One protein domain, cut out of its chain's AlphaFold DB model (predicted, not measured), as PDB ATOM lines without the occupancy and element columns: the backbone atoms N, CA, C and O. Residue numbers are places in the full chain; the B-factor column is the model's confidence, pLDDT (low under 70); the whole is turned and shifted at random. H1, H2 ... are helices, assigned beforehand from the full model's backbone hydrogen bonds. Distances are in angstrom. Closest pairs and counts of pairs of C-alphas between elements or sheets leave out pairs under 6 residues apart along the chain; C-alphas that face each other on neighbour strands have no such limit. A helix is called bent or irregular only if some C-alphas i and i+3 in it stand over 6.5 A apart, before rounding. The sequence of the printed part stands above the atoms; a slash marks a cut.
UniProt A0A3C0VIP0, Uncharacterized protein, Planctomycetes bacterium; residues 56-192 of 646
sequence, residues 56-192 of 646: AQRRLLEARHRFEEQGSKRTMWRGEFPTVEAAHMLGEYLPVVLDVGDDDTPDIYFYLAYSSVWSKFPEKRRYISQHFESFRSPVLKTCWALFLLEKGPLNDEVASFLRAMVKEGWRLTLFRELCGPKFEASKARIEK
ATOM      1  N   ALA A  56     -10.645   2.743  47.848       43.91
ATOM      2  CA  ALA A  56     -10.344   4.168  47.744       43.91
ATOM      3  C   ALA A  56     -11.022   4.809  46.519       43.91
ATOM      4  O   ALA A  56     -11.627   5.872  46.649       43.91
ATOM      5  N   GLN A  57     -11.000   4.133  45.365       46.47
ATOM      6  CA  GLN A  57     -11.660   4.598  44.140       46.47
ATOM      7  C   GLN A  57     -13.186   4.680  44.292       46.47
ATOM      8  O   GLN A  57     -13.785   5.685  43.910       46.47
ATOM      9  N   ARG A  58     -13.824   3.680  44.921       53.38
ATOM     10  CA  ARG A  58     -15.272   3.711  45.208       53.38
ATOM     11  C   ARG A  58     -15.664   4.857  46.137       53.38
ATOM     12  O   ARG A  58     -16.620   5.568  45.851       53.38
ATOM     13  N   ARG A  59     -14.897   5.088  47.207       52.38
ATOM     14  CA  ARG A  59     -15.147   6.196  48.147       52.38
ATOM     15  C   ARG A  59     -15.033   7.564  47.481       52.38
ATOM     16  O   ARG A  59     -15.795   8.466  47.815       52.38
ATOM     17  N   LEU A  60     -14.098   7.715  46.547       50.59
ATOM     18  CA  LEU A  60     -13.913   8.951  45.793       50.59
ATOM     19  C   LEU A  60     -15.090   9.208  44.835       50.59
ATOM     20  O   LEU A  60     -15.606  10.323  44.781       50.59
ATOM     21  N   LEU A  61     -15.572   8.160  44.155       56.16
ATOM     22  CA  LEU A  61     -16.735   8.230  43.267       56.16
ATOM     23  C   LEU A  61     -18.032   8.539  44.037       56.16
ATOM     24  O   LEU A  61     -18.825   9.376  43.611       56.16
ATOM     25  N   GLU A  62     -18.225   7.927  45.209       61.81
ATOM     26  CA  GLU A  62     -19.349   8.222  46.108       61.81
ATOM     27  C   GLU A  62     -19.292   9.653  46.659       61.81
ATOM     28  O   GLU A  62     -20.317  10.332  46.726       61.81
ATOM     29  N   ALA A  63     -18.101  10.135  47.033       55.91
ATOM     30  CA  ALA A  63     -17.907  11.509  47.486       55.91
ATOM     31  C   ALA A  63     -18.230  12.518  46.375       55.91
ATOM     32  O   ALA A  63     -18.882  13.526  46.640       55.91
ATOM     33  N   ARG A  64     -17.842  12.216  45.131       61.16
ATOM     34  CA  ARG A  64     -18.172  13.029  43.958       61.16
ATOM     35  C   ARG A  64     -19.675  13.056  43.677       61.16
ATOM     36  O   ARG A  64     -20.234  14.141  43.572       61.16
ATOM     37  N   HIS A  65     -20.342  11.900  43.664       65.50
ATOM     38  CA  HIS A  65     -21.795  11.832  43.469       65.50
ATOM     39  C   HIS A  65     -22.555  12.601  44.562       65.50
ATOM     40  O   HIS A  65     -23.505  13.322  44.272       65.50
ATOM     41  N   ARG A  66     -22.123  12.502  45.828       64.56
ATOM     42  CA  ARG A  66     -22.725  13.265  46.935       64.56
ATOM     43  C   ARG A  66     -22.470  14.765  46.818       64.56
ATOM     44  O   ARG A  66     -23.382  15.537  47.094       64.56
ATOM     45  N   PHE A  67     -21.274  15.179  46.400       59.75
ATOM     46  CA  PHE A  67     -20.956  16.588  46.163       59.75
ATOM     47  C   PHE A  67     -21.826  17.180  45.044       59.75
ATOM     48  O   PHE A  67     -22.415  18.247  45.221       59.75
ATOM     49  N   GLU A  68     -21.972  16.461  43.928       65.69
ATOM     50  CA  GLU A  68     -22.818  16.865  42.799       65.69
ATOM     51  C   GLU A  68     -24.308  16.887  43.184       65.69
ATOM     52  O   GLU A  68     -25.001  17.864  42.904       65.69
ATOM     53  N   GLU A  69     -24.804  15.878  43.907       69.06
ATOM     54  CA  GLU A  69     -26.198  15.818  44.364       69.06
ATOM     55  C   GLU A  69     -26.528  16.926  45.381       69.06
ATOM     56  O   GLU A  69     -27.552  17.607  45.265       69.06
ATOM     57  N   GLN A  70     -25.668  17.125  46.386       61.47
ATOM     58  CA  GLN A  70     -25.887  18.117  47.438       61.47
ATOM     59  C   GLN A  70     -25.686  19.544  46.939       61.47
ATOM     60  O   GLN A  70     -26.420  20.439  47.362       61.47
ATOM     61  N   GLY A  71     -24.719  19.773  46.051       55.91
ATOM     62  CA  GLY A  71     -24.504  21.094  45.480       55.91
ATOM     63  C   GLY A  71     -25.551  21.459  44.429       55.91
ATOM     64  O   GLY A  71     -26.008  22.596  44.448       55.91
ATOM     65  N   SER A  72     -26.020  20.511  43.603       59.31
ATOM     66  CA  SER A  72     -27.101  20.743  42.624       59.31
ATOM     67  C   SER A  72     -28.434  21.102  43.293       59.31
ATOM     68  O   SER A  72     -29.093  22.058  42.891       59.31
ATOM     69  N   LYS A  73     -28.790  20.432  44.400       57.75
ATOM     70  CA  LYS A  73     -29.976  20.768  45.218       57.75
ATOM     71  C   LYS A  73     -29.917  22.165  45.856       57.75
ATOM     72  O   LYS A  73     -30.928  22.633  46.375       57.75
ATOM     73  N   ARG A  74     -28.741  22.802  45.878       56.75
ATOM     74  CA  ARG A  74     -28.459  24.042  46.621       56.75
ATOM     75  C   ARG A  74     -27.996  25.201  45.733       56.75
ATOM     76  O   ARG A  74     -27.744  26.285  46.247       56.75
ATOM     77  N   THR A  75     -27.937  24.991  44.418       52.22
ATOM     78  CA  THR A  75     -27.780  26.033  43.394       52.22
ATOM     79  C   THR A  75     -29.084  26.162  42.609       52.22
ATOM     80  O   THR A  75     -29.526  25.186  42.001       52.22
ATOM     81  N   MET A  76     -29.716  27.340  42.597       42.06
ATOM     82  CA  MET A  76     -30.921  27.577  41.800       42.06
ATOM     83  C   MET A  76     -30.510  27.840  40.333       42.06
ATOM     84  O   MET A  76     -30.276  28.966  39.932       42.06
ATOM     85  N   TRP A  77     -30.405  26.774  39.525       38.94
ATOM     86  CA  TRP A  77     -30.146  26.791  38.066       38.94
ATOM     87  C   TRP A  77     -28.859  27.499  37.557       38.94
ATOM     88  O   TRP A  77     -28.154  28.223  38.255       38.94
ATOM     89  N   ARG A  78     -28.497  27.208  36.294       38.28
ATOM     90  CA  ARG A  78     -27.280  27.684  35.604       38.28
ATOM     91  C   ARG A  78     -27.164  29.216  35.638       38.28
ATOM     92  O   ARG A  78     -27.867  29.894  34.894       38.28
ATOM     93  N   GLY A  79     -26.228  29.739  36.435       43.06
ATOM     94  CA  GLY A  79     -25.849  31.160  36.448       43.06
ATOM     95  C   GLY A  79     -25.674  31.790  37.835       43.06
ATOM     96  O   GLY A  79     -25.109  32.877  37.922       43.06
ATOM     97  N   GLU A  80     -26.106  31.130  38.913       49.72
ATOM     98  CA  GLU A  80     -25.965  31.651  40.279       49.72
ATOM     99  C   GLU A  80     -24.653  31.207  40.954       49.72
ATOM    100  O   GLU A  80     -24.239  30.048  40.862       49.72
ATOM    101  N   PHE A  81     -23.980  32.135  41.647       55.38
ATOM    102  CA  PHE A  81     -22.789  31.834  42.450       55.38
ATOM    103  C   PHE A  81     -23.188  31.141  43.767       55.38
ATOM    104  O   PHE A  81     -24.157  31.566  44.397       55.38
ATOM    105  N   PRO A  82     -22.439  30.124  44.236       61.16
ATOM    106  CA  PRO A  82     -22.751  29.442  45.486       61.16
ATOM    107  C   PRO A  82     -22.648  30.402  46.677       61.16
ATOM    108  O   PRO A  82     -21.724  31.220  46.749       61.16
ATOM    109  N   THR A  83     -23.586  30.296  47.623       60.69
ATOM    110  CA  THR A  83     -23.545  31.112  48.843       60.69
ATOM    111  C   THR A  83     -22.339  30.738  49.707       60.69
ATOM    112  O   THR A  83     -21.780  29.639  49.603       60.69
ATOM    113  N   VAL A  84     -21.916  31.658  50.580       62.31
ATOM    114  CA  VAL A  84     -20.790  31.422  51.498       62.31
ATOM    115  C   VAL A  84     -21.097  30.240  52.428       62.31
ATOM    116  O   VAL A  84     -20.205  29.441  52.710       62.31
ATOM    117  N   GLU A  85     -22.362  30.062  52.818       58.69
ATOM    118  CA  GLU A  85     -22.835  28.934  53.625       58.69
ATOM    119  C   GLU A  85     -22.759  27.598  52.867       58.69
ATOM    120  O   GLU A  85     -22.283  26.600  53.414       58.69
ATOM    121  N   ALA A  86     -23.169  27.566  51.592       57.91
ATOM    122  CA  ALA A  86     -23.095  26.362  50.759       57.91
ATOM    123  C   ALA A  86     -21.641  25.935  50.504       57.91
ATOM    124  O   ALA A  86     -21.308  24.749  50.587       57.91
ATOM    125  N   ALA A  87     -20.753  26.903  50.258       60.22
ATOM    126  CA  ALA A  87     -19.327  26.645  50.107       60.22
ATOM    127  C   ALA A  87     -18.680  26.174  51.422       60.22
ATOM    128  O   ALA A  87     -17.827  25.290  51.390       60.22
ATOM    129  N   HIS A  88     -19.088  26.694  52.582       63.88
ATOM    130  CA  HIS A  88     -18.585  26.201  53.867       63.88
ATOM    131  C   HIS A  88     -18.940  24.733  54.105       63.88
ATOM    132  O   HIS A  88     -18.051  23.946  54.429       63.88
ATOM    133  N   MET A  89     -20.205  24.361  53.889       57.66
ATOM    134  CA  MET A  89     -20.666  22.983  54.079       57.66
ATOM    135  C   MET A  89     -19.966  21.999  53.146       57.66
ATOM    136  O   MET A  89     -19.540  20.938  53.580       57.66
ATOM    137  N   LEU A  90     -19.796  22.360  51.874       61.75
ATOM    138  CA  LEU A  90     -19.184  21.456  50.903       61.75
ATOM    139  C   LEU A  90     -17.649  21.512  50.897       61.75
ATOM    140  O   LEU A  90     -17.007  20.810  50.119       61.75
ATOM    141  N   GLY A  91     -17.029  22.324  51.759       57.31
ATOM    142  CA  GLY A  91     -15.576  22.502  51.799       57.31
ATOM    143  C   GLY A  91     -14.787  21.240  52.163       57.31
ATOM    144  O   GLY A  91     -13.565  21.231  51.995       57.31
ATOM    145  N   GLU A  92     -15.445  20.198  52.673       64.56
ATOM    146  CA  GLU A  92     -14.875  18.860  52.885       64.56
ATOM    147  C   GLU A  92     -14.668  18.077  51.579       64.56
ATOM    148  O   GLU A  92     -13.784  17.226  51.506       64.56
ATOM    149  N   TYR A  93     -15.399  18.439  50.521       69.75
ATOM    150  CA  TYR A  93     -15.267  17.880  49.177       69.75
ATOM    151  C   TYR A  93     -14.222  18.615  48.325       69.75
ATOM    152  O   TYR A  93     -14.071  18.309  47.147       69.75
ATOM    153  N   LEU A  94     -13.440  19.538  48.901       73.94
ATOM    154  CA  LEU A  94     -12.326  20.193  48.200       73.94
ATOM    155  C   LEU A  94     -11.364  19.212  47.484       73.94
ATOM    156  O   LEU A  94     -10.943  19.541  46.375       73.94
ATOM    157  N   PRO A  95     -11.037  18.016  48.025       79.94
ATOM    158  CA  PRO A  95     -10.210  17.040  47.312       79.94
ATOM    159  C   PRO A  95     -10.826  16.555  45.989       79.94
ATOM    160  O   PRO A  95     -10.082  16.196  45.082       79.94
ATOM    161  N   VAL A  96     -12.160  16.587  45.844       76.81
ATOM    162  CA  VAL A  96     -12.858  16.204  44.601       76.81
ATOM    163  C   VAL A  96     -12.405  17.089  43.439       76.81
ATOM    164  O   VAL A  96     -12.209  16.587  42.341       76.81
ATOM    165  N   VAL A  97     -12.135  18.378  43.686       73.25
ATOM    166  CA  VAL A  97     -11.664  19.334  42.664       73.25
ATOM    167  C   VAL A  97     -10.320  18.921  42.053       73.25
ATOM    168  O   VAL A  97     -10.058  19.233  40.893       73.25
ATOM    169  N   LEU A  98      -9.467  18.228  42.813       77.50
ATOM    170  CA  LEU A  98      -8.169  17.755  42.327       77.50
ATOM    171  C   LEU A  98      -8.328  16.580  41.348       77.50
ATOM    172  O   LEU A  98      -7.533  16.452  40.422       77.50
ATOM    173  N   ASP A  99      -9.365  15.757  41.522       74.19
ATOM    174  CA  ASP A  99      -9.562  14.520  40.758       74.19
ATOM    175  C   ASP A  99     -10.456  14.675  39.514       74.19
ATOM    176  O   ASP A  99     -10.469  13.789  38.663       74.19
ATOM    177  N   VAL A 100     -11.155  15.808  39.350       70.44
ATOM    178  CA  VAL A 100     -11.953  16.081  38.138       70.44
ATOM    179  C   VAL A 100     -11.054  16.044  36.897       70.44
ATOM    180  O   VAL A 100     -10.135  16.859  36.770       70.44
ATOM    181  N   GLY A 101     -11.319  15.097  35.991       66.94
ATOM    182  CA  GLY A 101     -10.644  14.953  34.699       66.94
ATOM    183  C   GLY A 101     -11.359  15.671  33.548       66.94
ATOM    184  O   GLY A 101     -12.455  16.202  33.710       66.94
ATOM    185  N   ASP A 102     -10.735  15.667  32.368       57.25
ATOM    186  CA  ASP A 102     -11.247  16.374  31.182       57.25
ATOM    187  C   ASP A 102     -12.388  15.623  30.462       57.25
ATOM    188  O   ASP A 102     -13.256  16.259  29.867       57.25
ATOM    189  N   ASP A 103     -12.448  14.290  30.577       56.06
ATOM    190  CA  ASP A 103     -13.509  13.444  29.991       56.06
ATOM    191  C   ASP A 103     -14.804  13.433  30.826       56.06
ATOM    192  O   ASP A 103     -15.780  12.751  30.510       56.06
ATOM    193  N   ASP A 104     -14.800  14.173  31.932       55.06
ATOM    194  CA  ASP A 104     -15.572  13.833  33.112       55.06
ATOM    195  C   ASP A 104     -16.735  14.790  33.392       55.06
ATOM    196  O   ASP A 104     -17.311  14.712  34.471       55.06
ATOM    197  N   THR A 105     -17.115  15.735  32.517       54.09
ATOM    198  CA  THR A 105     -18.341  16.520  32.800       54.09
ATOM    199  C   THR A 105     -18.912  17.379  31.666       54.09
ATOM    200  O   THR A 105     -18.197  18.166  31.050       54.09
ATOM    201  N   PRO A 106     -20.252  17.401  31.530       49.84
ATOM    202  CA  PRO A 106     -20.998  18.504  30.924       49.84
ATOM    203  C   PRO A 106     -21.050  19.817  31.745       49.84
ATOM    204  O   PRO A 106     -21.580  20.794  31.226       49.84
ATOM    205  N   ASP A 107     -20.538  19.891  32.988       60.12
ATOM    206  CA  ASP A 107     -20.678  21.080  33.866       60.12
ATOM    207  C   ASP A 107     -19.416  21.422  34.716       60.12
ATOM    208  O   ASP A 107     -19.480  21.619  35.930       60.12
ATOM    209  N   ILE A 108     -18.246  21.599  34.082       67.75
ATOM    210  CA  ILE A 108     -17.012  22.115  34.738       67.75
ATOM    211  C   ILE A 108     -17.210  23.469  35.462       67.75
ATOM    212  O   ILE A 108     -16.520  23.792  36.433       67.75
ATOM    213  N   TYR A 109     -18.199  24.256  35.026       63.38
ATOM    214  CA  TYR A 109     -18.576  25.542  35.616       63.38
ATOM    215  C   TYR A 109     -19.008  25.438  37.083       63.38
ATOM    216  O   TYR A 109     -18.747  26.354  37.864       63.38
ATOM    217  N   PHE A 110     -19.604  24.313  37.479       67.25
ATOM    218  CA  PHE A 110     -20.013  24.057  38.858       67.25
ATOM    219  C   PHE A 110     -18.803  24.038  39.807       67.25
ATOM    220  O   PHE A 110     -18.762  24.758  40.806       67.25
ATOM    221  N   TYR A 111     -17.754  23.303  39.438       74.12
ATOM    222  CA  TYR A 111     -16.512  23.206  40.207       74.12
ATOM    223  C   TYR A 111     -15.741  24.531  40.263       74.12
ATOM    224  O   TYR A 111     -15.140  24.869  41.289       74.12
ATOM    225  N   LEU A 112     -15.790  25.315  39.184       70.75
ATOM    226  CA  LEU A 112     -15.192  26.650  39.124       70.75
ATOM    227  C   LEU A 112     -15.891  27.640  40.061       70.75
ATOM    228  O   LEU A 112     -15.218  28.392  40.773       70.75
ATOM    229  N   ALA A 113     -17.224  27.609  40.115       68.25
ATOM    230  CA  ALA A 113     -18.005  28.488  40.977       68.25
ATOM    231  C   ALA A 113     -17.669  28.258  42.462       68.25
ATOM    232  O   ALA A 113     -17.344  29.213  43.173       68.25
ATOM    233  N   TYR A 114     -17.621  26.999  42.911       73.38
ATOM    234  CA  TYR A 114     -17.214  26.659  44.280       73.38
ATOM    235  C   TYR A 114     -15.738  26.966  44.559       73.38
ATOM    236  O   TYR A 114     -15.416  27.522  45.610       73.38
ATOM    237  N   SER A 115     -14.843  26.705  43.602       79.19
ATOM    238  CA  SER A 115     -13.417  27.046  43.720       79.19
ATOM    239  C   SER A 115     -13.192  28.544  43.939       79.19
ATOM    240  O   SER A 115     -12.361  28.931  44.763       79.19
ATOM    241  N   SER A 116     -13.971  29.400  43.271       74.12
ATOM    242  CA  SER A 116     -13.889  30.854  43.451       74.12
ATOM    243  C   SER A 116     -14.237  31.289  44.882       74.12
ATOM    244  O   SER A 116     -13.561  32.152  45.447       74.12
ATOM    245  N   VAL A 117     -15.233  30.653  45.510       74.00
ATOM    246  CA  VAL A 117     -15.633  30.944  46.893       74.00
ATOM    247  C   VAL A 117     -14.634  30.343  47.878       74.00
ATOM    248  O   VAL A 117     -14.177  31.045  48.780       74.00
ATOM    249  N   TRP A 118     -14.200  29.097  47.664       81.56
ATOM    250  CA  TRP A 118     -13.193  28.445  48.504       81.56
ATOM    251  C   TRP A 118     -11.853  29.167  48.519       81.56
ATOM    252  O   TRP A 118     -11.182  29.206  49.551       81.56
ATOM    253  N   SER A 119     -11.482  29.805  47.411       79.62
ATOM    254  CA  SER A 119     -10.257  30.594  47.337       79.62
ATOM    255  C   SER A 119     -10.209  31.756  48.334       79.62
ATOM    256  O   SER A 119      -9.122  32.238  48.653       79.62
ATOM    257  N   LYS A 120     -11.353  32.196  48.882       79.88
ATOM    258  CA  LYS A 120     -11.421  33.264  49.891       79.88
ATOM    259  C   LYS A 120     -10.948  32.803  51.275       79.88
ATOM    260  O   LYS A 120     -10.506  33.643  52.060       79.88
ATOM    261  N   PHE A 121     -10.866  31.496  51.525       80.25
ATOM    262  CA  PHE A 121     -10.474  30.924  52.814       80.25
ATOM    263  C   PHE A 121      -8.973  30.564  52.905       80.25
ATOM    264  O   PHE A 121      -8.470  29.819  52.055       80.25
ATOM    265  N   PRO A 122      -8.223  31.069  53.909       80.94
ATOM    266  CA  PRO A 122      -6.785  30.810  54.060       80.94
ATOM    267  C   PRO A 122      -6.402  29.328  54.147       80.94
ATOM    268  O   PRO A 122      -5.418  28.902  53.542       80.94
ATOM    269  N   GLU A 123      -7.179  28.530  54.869       80.88
ATOM    270  CA  GLU A 123      -6.947  27.105  55.082       80.88
ATOM    271  C   GLU A 123      -7.133  26.288  53.799       80.88
ATOM    272  O   GLU A 123      -6.337  25.391  53.515       80.88
ATOM    273  N   LYS A 124      -8.114  26.653  52.964       83.19
ATOM    274  CA  LYS A 124      -8.371  26.008  51.668       83.19
ATOM    275  C   LYS A 124      -7.283  26.368  50.652       83.19
ATOM    276  O   LYS A 124      -6.776  25.485  49.964       83.19
ATOM    277  N   ARG A 125      -6.831  27.631  50.630       86.81
ATOM    278  CA  ARG A 125      -5.663  28.054  49.831       86.81
ATOM    279  C   ARG A 125      -4.398  27.287  50.211       86.81
ATOM    280  O   ARG A 125      -3.646  26.879  49.328       86.81
ATOM    281  N   ARG A 126      -4.169  27.066  51.511       81.81
ATOM    282  CA  ARG A 126      -3.014  26.305  52.009       81.81
ATOM    283  C   ARG A 126      -3.065  24.848  51.563       81.81
ATOM    284  O   ARG A 126      -2.052  24.337  51.095       81.81
ATOM    285  N   TYR A 127      -4.234  24.220  51.667       82.88
ATOM    286  CA  TYR A 127      -4.462  22.854  51.199       82.88
ATOM    287  C   TYR A 127      -4.162  22.721  49.700       82.88
ATOM    288  O   TYR A 127      -3.305  21.926  49.324       82.88
ATOM    289  N   ILE A 128      -4.774  23.566  48.860       84.94
ATOM    290  CA  ILE A 128      -4.565  23.546  47.404       84.94
ATOM    291  C   ILE A 128      -3.109  23.823  47.025       84.94
ATOM    292  O   ILE A 128      -2.569  23.142  46.162       84.94
ATOM    293  N   SER A 129      -2.444  24.768  47.695       84.25
ATOM    294  CA  SER A 129      -1.030  25.058  47.426       84.25
ATOM    295  C   SER A 129      -0.135  23.841  47.686       84.25
ATOM    296  O   SER A 129       0.794  23.598  46.931       84.25
ATOM    297  N   GLN A 130      -0.419  23.047  48.726       83.12
ATOM    298  CA  GLN A 130       0.345  21.835  49.065       83.12
ATOM    299  C   GLN A 130       0.058  20.638  48.140       83.12
ATOM    300  O   GLN A 130       0.742  19.622  48.228       83.12
ATOM    301  N   HIS A 131      -0.969  20.746  47.302       80.75
ATOM    302  CA  HIS A 131      -1.521  19.682  46.464       80.75
ATOM    303  C   HIS A 131      -1.542  20.022  44.979       80.75
ATOM    304  O   HIS A 131      -2.202  19.349  44.188       80.75
ATOM    305  N   PHE A 132      -0.891  21.112  44.606       84.00
ATOM    306  CA  PHE A 132      -1.109  21.754  43.325       84.00
ATOM    307  C   PHE A 132      -0.753  20.843  42.129       84.00
ATOM    308  O   PHE A 132      -1.383  20.903  41.069       84.00
ATOM    309  N   GLU A 133       0.184  19.917  42.311       81.00
ATOM    310  CA  GLU A 133       0.562  18.894  41.338       81.00
ATOM    311  C   GLU A 133      -0.577  17.916  41.020       81.00
ATOM    312  O   GLU A 133      -0.731  17.545  39.858       81.00
ATOM    313  N   SER A 134      -1.425  17.596  42.004       79.44
ATOM    314  CA  SER A 134      -2.461  16.556  41.934       79.44
ATOM    315  C   SER A 134      -3.699  16.914  41.106       79.44
ATOM    316  O   SER A 134      -4.567  16.063  40.946       79.44
ATOM    317  N   PHE A 135      -3.810  18.136  40.573       81.12
ATOM    318  CA  PHE A 135      -4.915  18.490  39.675       81.12
ATOM    319  C   PHE A 135      -4.871  17.690  38.371       81.12
ATOM    320  O   PHE A 135      -3.902  17.795  37.611       81.12
ATOM    321  N   ARG A 136      -5.969  16.996  38.069       77.62
ATOM    322  CA  ARG A 136      -6.189  16.320  36.786       77.62
ATOM    323  C   ARG A 136      -6.695  17.259  35.695       77.62
ATOM    324  O   ARG A 136      -6.172  17.192  34.588       77.62
ATOM    325  N   SER A 137      -7.625  18.170  36.001       79.56
ATOM    326  CA  SER A 137      -8.117  19.159  35.030       79.56
ATOM    327  C   SER A 137      -7.148  20.342  34.872       79.56
ATOM    328  O   SER A 137      -6.928  21.104  35.829       79.56
ATOM    329  N   PRO A 138      -6.620  20.593  33.660       76.06
ATOM    330  CA  PRO A 138      -5.783  21.753  33.377       76.06
ATOM    331  C   PRO A 138      -6.498  23.094  33.608       76.06
ATOM    332  O   PRO A 138      -5.860  24.060  34.019       76.06
ATOM    333  N   VAL A 139      -7.816  23.160  33.380       74.81
ATOM    334  CA  VAL A 139      -8.620  24.389  33.528       74.81
ATOM    335  C   VAL A 139      -8.766  24.779  35.001       74.81
ATOM    336  O   VAL A 139      -8.517  25.932  35.364       74.81
ATOM    337  N   LEU A 140      -9.108  23.819  35.870       79.12
ATOM    338  CA  LEU A 140      -9.211  24.052  37.317       79.12
ATOM    339  C   LEU A 140      -7.848  24.398  37.931       79.12
ATOM    340  O   LEU A 140      -7.764  25.316  38.753       79.12
ATOM    341  N   LYS A 141      -6.780  23.732  37.472       86.25
ATOM    342  CA  LYS A 141      -5.398  24.023  37.879       86.25
ATOM    343  C   LYS A 141      -5.002  25.465  37.553       86.25
ATOM    344  O   LYS A 141      -4.470  26.170  38.412       86.25
ATOM    345  N   THR A 142      -5.315  25.937  36.342       81.00
ATOM    346  CA  THR A 142      -5.071  27.326  35.923       81.00
ATOM    347  C   THR A 142      -5.852  28.331  36.768       81.00
ATOM    348  O   THR A 142      -5.275  29.318  37.220       81.00
ATOM    349  N   CYS A 143      -7.130  28.077  37.058       81.19
ATOM    350  CA  CYS A 143      -7.943  28.993  37.865       81.19
ATOM    351  C   CYS A 143      -7.425  29.123  39.306       81.19
ATOM    352  O   CYS A 143      -7.292  30.232  39.822       81.19
ATOM    353  N   TRP A 144      -7.054  28.007  39.943       85.69
ATOM    354  CA  TRP A 144      -6.482  28.032  41.290       85.69
ATOM    355  C   TRP A 144      -5.111  28.706  41.352       85.69
ATOM    356  O   TRP A 144      -4.846  29.430  42.312       85.69
ATOM    357  N   ALA A 145      -4.270  28.559  40.324       85.31
ATOM    358  CA  ALA A 145      -3.002  29.285  40.240       85.31
ATOM    359  C   ALA A 145      -3.212  30.810  40.292       85.31
ATOM    360  O   ALA A 145      -2.490  31.523  40.990       85.31
ATOM    361  N   LEU A 146      -4.242  31.305  39.597       82.06
ATOM    362  CA  LEU A 146      -4.600  32.725  39.568       82.06
ATOM    363  C   LEU A 146      -5.183  33.209  40.898       82.06
ATOM    364  O   LEU A 146      -4.813  34.282  41.377       82.06
ATOM    365  N   PHE A 147      -6.035  32.407  41.542       84.69
ATOM    366  CA  PHE A 147      -6.553  32.742  42.870       84.69
ATOM    367  C   PHE A 147      -5.445  32.845  43.924       84.69
ATOM    368  O   PHE A 147      -5.483  33.723  44.789       84.69
ATOM    369  N   LEU A 148      -4.442  31.965  43.847       86.25
ATOM    370  CA  LEU A 148      -3.281  32.000  44.733       86.25
ATOM    371  C   LEU A 148      -2.384  33.210  44.439       86.25
ATOM    372  O   LEU A 148      -1.939  33.869  45.383       86.25
ATOM    373  N   LEU A 149      -2.195  33.564  43.162       83.38
ATOM    374  CA  LEU A 149      -1.439  34.753  42.755       83.38
ATOM    375  C   LEU A 149      -2.008  36.030  43.389       83.38
ATOM    376  O   LEU A 149      -1.244  36.872  43.854       83.38
ATOM    377  N   GLU A 150      -3.331  36.182  43.482       75.44
ATOM    378  CA  GLU A 150      -3.943  37.382  44.070       75.44
ATOM    379  C   GLU A 150      -3.750  37.511  45.600       75.44
ATOM    380  O   GLU A 150      -3.919  38.615  46.124       75.44
ATOM    381  N   LYS A 151      -3.392  36.441  46.337       71.44
ATOM    382  CA  LYS A 151      -3.609  36.363  47.802       71.44
ATOM    383  C   LYS A 151      -2.390  36.102  48.703       71.44
ATOM    384  O   LYS A 151      -2.593  35.916  49.903       71.44
ATOM    385  N   GLY A 152      -1.151  36.159  48.207       64.75
ATOM    386  CA  GLY A 152       0.038  36.145  49.080       64.75
ATOM    387  C   GLY A 152       1.289  35.525  48.451       64.75
ATOM    388  O   GLY A 152       1.338  35.397  47.227       64.75
ATOM    389  N   PRO A 153       2.312  35.179  49.262       67.38
ATOM    390  CA  PRO A 153       3.513  34.508  48.775       67.38
ATOM    391  C   PRO A 153       3.167  33.120  48.226       67.38
ATOM    392  O   PRO A 153       2.404  32.366  48.834       67.38
ATOM    393  N   LEU A 154       3.724  32.809  47.060       80.50
ATOM    394  CA  LEU A 154       3.519  31.552  46.348       80.50
ATOM    395  C   LEU A 154       4.586  30.536  46.757       80.50
ATOM    396  O   LEU A 154       5.702  30.917  47.104       80.50
ATOM    397  N   ASN A 155       4.261  29.246  46.676       83.25
ATOM    398  CA  ASN A 155       5.294  28.216  46.684       83.25
ATOM    399  C   ASN A 155       5.960  28.115  45.297       83.25
ATOM    400  O   ASN A 155       5.412  28.568  44.286       83.25
ATOM    401  N   ASP A 156       7.141  27.499  45.255       78.56
ATOM    402  CA  ASP A 156       7.953  27.390  44.036       78.56
ATOM    403  C   ASP A 156       7.227  26.663  42.899       78.56
ATOM    404  O   ASP A 156       7.430  26.970  41.723       78.56
ATOM    405  N   GLU A 157       6.341  25.733  43.248       80.25
ATOM    406  CA  GLU A 157       5.565  24.918  42.320       80.25
ATOM    407  C   GLU A 157       4.500  25.740  41.579       80.25
ATOM    408  O   GLU A 157       4.472  25.759  40.345       80.25
ATOM    409  N   VAL A 158       3.681  26.506  42.309       84.12
ATOM    410  CA  VAL A 158       2.685  27.414  41.717       84.12
ATOM    411  C   VAL A 158       3.390  28.531  40.945       84.12
ATOM    412  O   VAL A 158       2.968  28.881  39.842       84.12
ATOM    413  N   ALA A 159       4.507  29.054  41.465       82.38
ATOM    414  CA  ALA A 159       5.309  30.061  40.772       82.38
ATOM    415  C   ALA A 159       5.952  29.529  39.475       82.38
ATOM    416  O   ALA A 159       6.033  30.253  38.481       82.38
ATOM    417  N   SER A 160       6.420  28.278  39.450       81.62
ATOM    418  CA  SER A 160       6.925  27.608  38.241       81.62
ATOM    419  C   SER A 160       5.810  27.411  37.209       81.62
ATOM    420  O   SER A 160       5.966  27.780  36.043       81.62
ATOM    421  N   PHE A 161       4.642  26.936  37.649       85.62
ATOM    422  CA  PHE A 161       3.481  26.743  36.782       85.62
ATOM    423  C   PHE A 161       2.991  28.053  36.145       85.62
ATOM    424  O   PHE A 161       2.771  28.097  34.937       85.62
ATOM    425  N   LEU A 162       2.884  29.142  36.917       84.25
ATOM    426  CA  LEU A 162       2.508  30.463  36.397       84.25
ATOM    427  C   LEU A 162       3.524  30.999  35.371       84.25
ATOM    428  O   LEU A 162       3.119  31.573  34.361       84.25
ATOM    429  N   ARG A 163       4.829  30.764  35.576       83.62
ATOM    430  CA  ARG A 163       5.884  31.133  34.610       83.62
ATOM    431  C   ARG A 163       5.770  30.358  33.295       83.62
ATOM    432  O   ARG A 163       5.932  30.943  32.226       83.62
ATOM    433  N   ALA A 164       5.470  29.060  33.359       81.06
ATOM    434  CA  ALA A 164       5.243  28.235  32.170       81.06
ATOM    435  C   ALA A 164       3.955  28.638  31.428       81.06
ATOM    436  O   ALA A 164       3.939  28.723  30.201       81.06
ATOM    437  N   MET A 165       2.899  28.973  32.174       81.50
ATOM    438  CA  MET A 165       1.589  29.361  31.646       81.50
ATOM    439  C   MET A 165       1.644  30.593  30.730       81.50
ATOM    440  O   MET A 165       0.948  30.630  29.720       81.50
ATOM    441  N   VAL A 166       2.487  31.585  31.044       78.06
ATOM    442  CA  VAL A 166       2.633  32.813  30.233       78.06
ATOM    443  C   VAL A 166       3.402  32.565  28.919       78.06
ATOM    444  O   VAL A 166       3.350  33.387  28.006       78.06
ATOM    445  N   LYS A 167       4.074  31.412  28.791       75.88
ATOM    446  CA  LYS A 167       4.862  31.010  27.610       75.88
ATOM    447  C   LYS A 167       4.123  30.016  26.700       75.88
ATOM    448  O   LYS A 167       4.545  29.809  25.566       75.88
ATOM    449  N   GLU A 168       3.019  29.423  27.163       70.75
ATOM    450  CA  GLU A 168       2.241  28.411  26.436       70.75
ATOM    451  C   GLU A 168       0.958  28.985  25.812       70.75
ATOM    452  O   GLU A 168       0.094  29.525  26.500       70.75
ATOM    453  N   GLY A 169       0.800  28.809  24.495       65.75
ATOM    454  CA  GLY A 169      -0.201  29.513  23.682       65.75
ATOM    455  C   GLY A 169      -1.655  29.419  24.163       65.75
ATOM    456  O   GLY A 169      -2.287  30.446  24.387       65.75
ATOM    457  N   TRP A 170      -2.211  28.217  24.352       67.38
ATOM    458  CA  TRP A 170      -3.632  28.081  24.713       67.38
ATOM    459  C   TRP A 170      -3.925  28.478  26.172       67.38
ATOM    460  O   TRP A 170      -4.999  29.004  26.467       67.38
ATOM    461  N   ARG A 171      -2.956  28.294  27.081       66.94
ATOM    462  CA  ARG A 171      -3.072  28.702  28.489       66.94
ATOM    463  C   ARG A 171      -2.958  30.213  28.662       66.94
ATOM    464  O   ARG A 171      -3.651  30.769  29.509       66.94
ATOM    465  N   LEU A 172      -2.154  30.880  27.835       71.12
ATOM    466  CA  LEU A 172      -2.089  32.339  27.773       71.12
ATOM    467  C   LEU A 172      -3.419  32.940  27.292       71.12
ATOM    468  O   LEU A 172      -3.868  33.942  27.846       71.12
ATOM    469  N   THR A 173      -4.074  32.306  26.312       70.69
ATOM    470  CA  THR A 173      -5.420  32.697  25.860       70.69
ATOM    471  C   THR A 173      -6.448  32.537  26.981       70.69
ATOM    472  O   THR A 173      -7.159  33.489  27.285       70.69
ATOM    473  N   LEU A 174      -6.472  31.387  27.666       66.56
ATOM    474  CA  LEU A 174      -7.363  31.160  28.811       66.56
ATOM    475  C   LEU A 174      -7.093  32.145  29.963       66.56
ATOM    476  O   LEU A 174      -8.023  32.673  30.566       66.56
ATOM    477  N   PHE A 175      -5.825  32.441  30.248       70.31
ATOM    478  CA  PHE A 175      -5.420  33.429  31.249       70.31
ATOM    479  C   PHE A 175      -5.904  34.845  30.897       70.31
ATOM    480  O   PHE A 175      -6.379  35.568  31.775       70.31
ATOM    481  N   ARG A 176      -5.839  35.231  29.616       70.44
ATOM    482  CA  ARG A 176      -6.370  36.512  29.128       70.44
ATOM    483  C   ARG A 176      -7.882  36.611  29.314       70.44
ATOM    484  O   ARG A 176      -8.345  37.624  29.832       70.44
ATOM    485  N   GLU A 177      -8.620  35.563  28.961       69.44
ATOM    486  CA  GLU A 177     -10.078  35.503  29.140       69.44
ATOM    487  C   GLU A 177     -10.481  35.559  30.625       69.44
ATOM    488  O   GLU A 177     -11.370  36.319  31.001       69.44
ATOM    489  N   LEU A 178      -9.785  34.824  31.502       65.69
ATOM    490  CA  LEU A 178     -10.112  34.755  32.934       65.69
ATOM    491  C   LEU A 178      -9.785  36.040  33.708       65.69
ATOM    492  O   LEU A 178     -10.501  36.395  34.644       65.69
ATOM    493  N   CYS A 179      -8.695  36.730  33.368       66.69
ATOM    494  CA  CYS A 179      -8.298  37.956  34.067       66.69
ATOM    495  C   CYS A 179      -8.930  39.227  33.492       66.69
ATOM    496  O   CYS A 179      -8.957  40.250  34.188       66.69
ATOM    497  N   GLY A 180      -9.412  39.186  32.245       74.00
ATOM    498  CA  GLY A 180     -10.024  40.328  31.572       74.00
ATOM    499  C   GLY A 180      -9.159  41.599  31.692       74.00
ATOM    500  O   GLY A 180      -7.971  41.559  31.361       74.00
ATOM    501  N   PRO A 181      -9.680  42.723  32.227       71.56
ATOM    502  CA  PRO A 181      -8.933  43.984  32.353       71.56
ATOM    503  C   PRO A 181      -7.671  43.908  33.227       71.56
ATOM    504  O   PRO A 181      -6.785  44.750  33.107       71.56
ATOM    505  N   LYS A 182      -7.580  42.920  34.128       73.56
ATOM    506  CA  LYS A 182      -6.441  42.755  35.044       73.56
ATOM    507  C   LYS A 182      -5.271  41.989  34.422       73.56
ATOM    508  O   LYS A 182      -4.247  41.821  35.082       73.56
ATOM    509  N   PHE A 183      -5.414  41.510  33.186       77.56
ATOM    510  CA  PHE A 183      -4.450  40.624  32.538       77.56
ATOM    511  C   PHE A 183      -3.018  41.180  32.544       77.56
ATOM    512  O   PHE A 183      -2.119  40.504  33.037       77.56
ATOM    513  N   GLU A 184      -2.804  42.419  32.093       80.31
ATOM    514  CA  GLU A 184      -1.454  43.006  32.019       80.31
ATOM    515  C   GLU A 184      -0.807  43.180  33.404       80.31
ATOM    516  O   GLU A 184       0.384  42.926  33.576       80.31
ATOM    517  N   ALA A 185      -1.594  43.521  34.431       80.25
ATOM    518  CA  ALA A 185      -1.100  43.647  35.803       80.25
ATOM    519  C   ALA A 185      -0.718  42.285  36.410       80.25
ATOM    520  O   ALA A 185       0.332  42.150  37.046       80.25
ATOM    521  N   SER A 186      -1.545  41.259  36.193       78.69
ATOM    522  CA  SER A 186      -1.257  39.887  36.627       78.69
ATOM    523  C   SER A 186      -0.059  39.299  35.880       78.69
ATOM    524  O   SER A 186       0.775  38.637  36.494       78.69
ATOM    525  N   LYS A 187       0.075  39.587  34.579       80.38
ATOM    526  CA  LYS A 187       1.208  39.163  33.748       80.38
ATOM    527  C   LYS A 187       2.518  39.800  34.215       80.38
ATOM    528  O   LYS A 187       3.472  39.073  34.471       80.38
ATOM    529  N   ALA A 188       2.535  41.113  34.448       81.00
ATOM    530  CA  ALA A 188       3.704  41.816  34.979       81.00
ATOM    531  C   ALA A 188       4.130  41.287  36.364       81.00
ATOM    532  O   ALA A 188       5.319  41.191  36.668       81.00
ATOM    533  N   ARG A 189       3.167  40.892  37.210       82.06
ATOM    534  CA  ARG A 189       3.454  40.272  38.514       82.06
ATOM    535  C   ARG A 189       4.108  38.895  38.373       82.06
ATOM    536  O   ARG A 189       4.983  38.575  39.171       82.06
ATOM    537  N   ILE A 190       3.710  38.105  37.375       81.50
ATOM    538  CA  ILE A 190       4.333  36.810  37.067       81.50
ATOM    539  C   ILE A 190       5.739  37.012  36.484       81.50
ATOM    540  O   ILE A 190       6.668  36.332  36.908       81.50
ATOM    541  N   GLU A 191       5.925  37.973  35.577       80.06
ATOM    542  CA  GLU A 191       7.236  38.301  34.989       80.06
ATOM    543  C   GLU A 191       8.225  38.822  36.052       80.06
ATOM    544  O   GLU A 191       9.410  38.500  36.016       80.06
ATOM    545  N   LYS A 192       7.751  39.536  37.083       77.00
ATOM    546  CA  LYS A 192       8.597  39.971  38.207       77.00
ATOM    547  C   LYS A 192       9.132  38.802  39.051       77.00
ATOM    548  O   LYS A 192      10.260  38.893  39.536       77.00
TER     549      LYS A 192
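This is residues 56 to 192 of the 646 residues of an uncharacterized protein of Planctomycetes bacterium (UniProt A0A3C0VIP0). The longest helix, H7, is bent and folds back on itself at one end of a compact stack of mostly crossed helices, and H1 and H2 form a helical hairpin at the other end. Between these ends, H3 and H5 run side by side through the middle, with H4 and H6 crossing H5. Look for 137 printed residues with seven named helices, in order H1 to H7, and no named strand; the class is all helix. The whole is compact, with a radius of gyration of the C-alphas of 15.1 A, and spans 42 by 32 by 29 A.

Start at C-alpha 169, (-0.201, 29.513, 23.682), where H7, residues 169 to 192, begins; it ends at C-alpha 192, (8.597, 39.971, 38.207). By its hydrogen bonds it was assigned as one helix, but it is bent: C-alphas 178 and 181 are 9.3 A apart. Its arms are H7a, residues 169 to 178, and H7b, residues 181 to 192, 18.9 A long and irregular, with C-alphas 181 and 184 7.6 A apart. Before it come H6, residues 156 to 165, H5, residues 138 to 149 and 16.6 A long, H4, residues 122 to 130, and H3, residues 108 to 118. H2, residues 84 to 99 and 23.0 A long, is irregular, with C-alphas 92 and 95 7.5 A apart and a kink of 79 degrees near residue 92. Find C-alpha 56 at (-10.344, 4.168, 47.744); there H1, residues 56 to 72 and 24.1 A long, begins.

Look first at the arms H7a and H7b, close but not clearly touching, which run opposite ways at a steep tilt of 52 degrees; their closest C-alphas, of Arg 176 and Phe 183, are 5.7 A apart. H7b touches H6 with residues 190 to 191 alone, the closest C-alphas being those of Arg 163 and Ile 190, 6.4 A apart. H5 is the hub, touching H3, H4, H6 and H7a. It only just touches H7a, with 3 pairs of C-alphas within 8 A, the closest those of Thr 142 and Phe 175 at 7.7 A. H3 and H5 run the same way at a shallow tilt of 19 degrees, with the C-alphas of Leu 112 and Leu 140 closest at 6.8 A. H2 touches H3 at a steep tilt of 59 degrees, closest at the C-alphas of Ala 87 and Tyr 114, 6.2 A apart. H1 and H2, a hairpin, touch and run opposite ways at a shallow tilt of 34.7 degrees, only just short of steep; the C-alphas of Arg 64 and Val 96 are closest at 6.2 A. Every O i to N i+4 pair is within hydrogen-bond range in H1, H3, H4, H5, H6 and H7a; in H7b 7 of 8 are, and in H2 4 of 12, beside 7 of 13 O i to N i+3 pairs.

The two C-alphas farthest apart are those of Arg 58 and Lys 192, 44.0 A. The printed part has no cut. Look between H1 and H2 for the long link, 11 residues. The mean pLDDT of the printed part is 70.6, and 58 residues are under 70, among them residues 56 to 93 and 101 to 110.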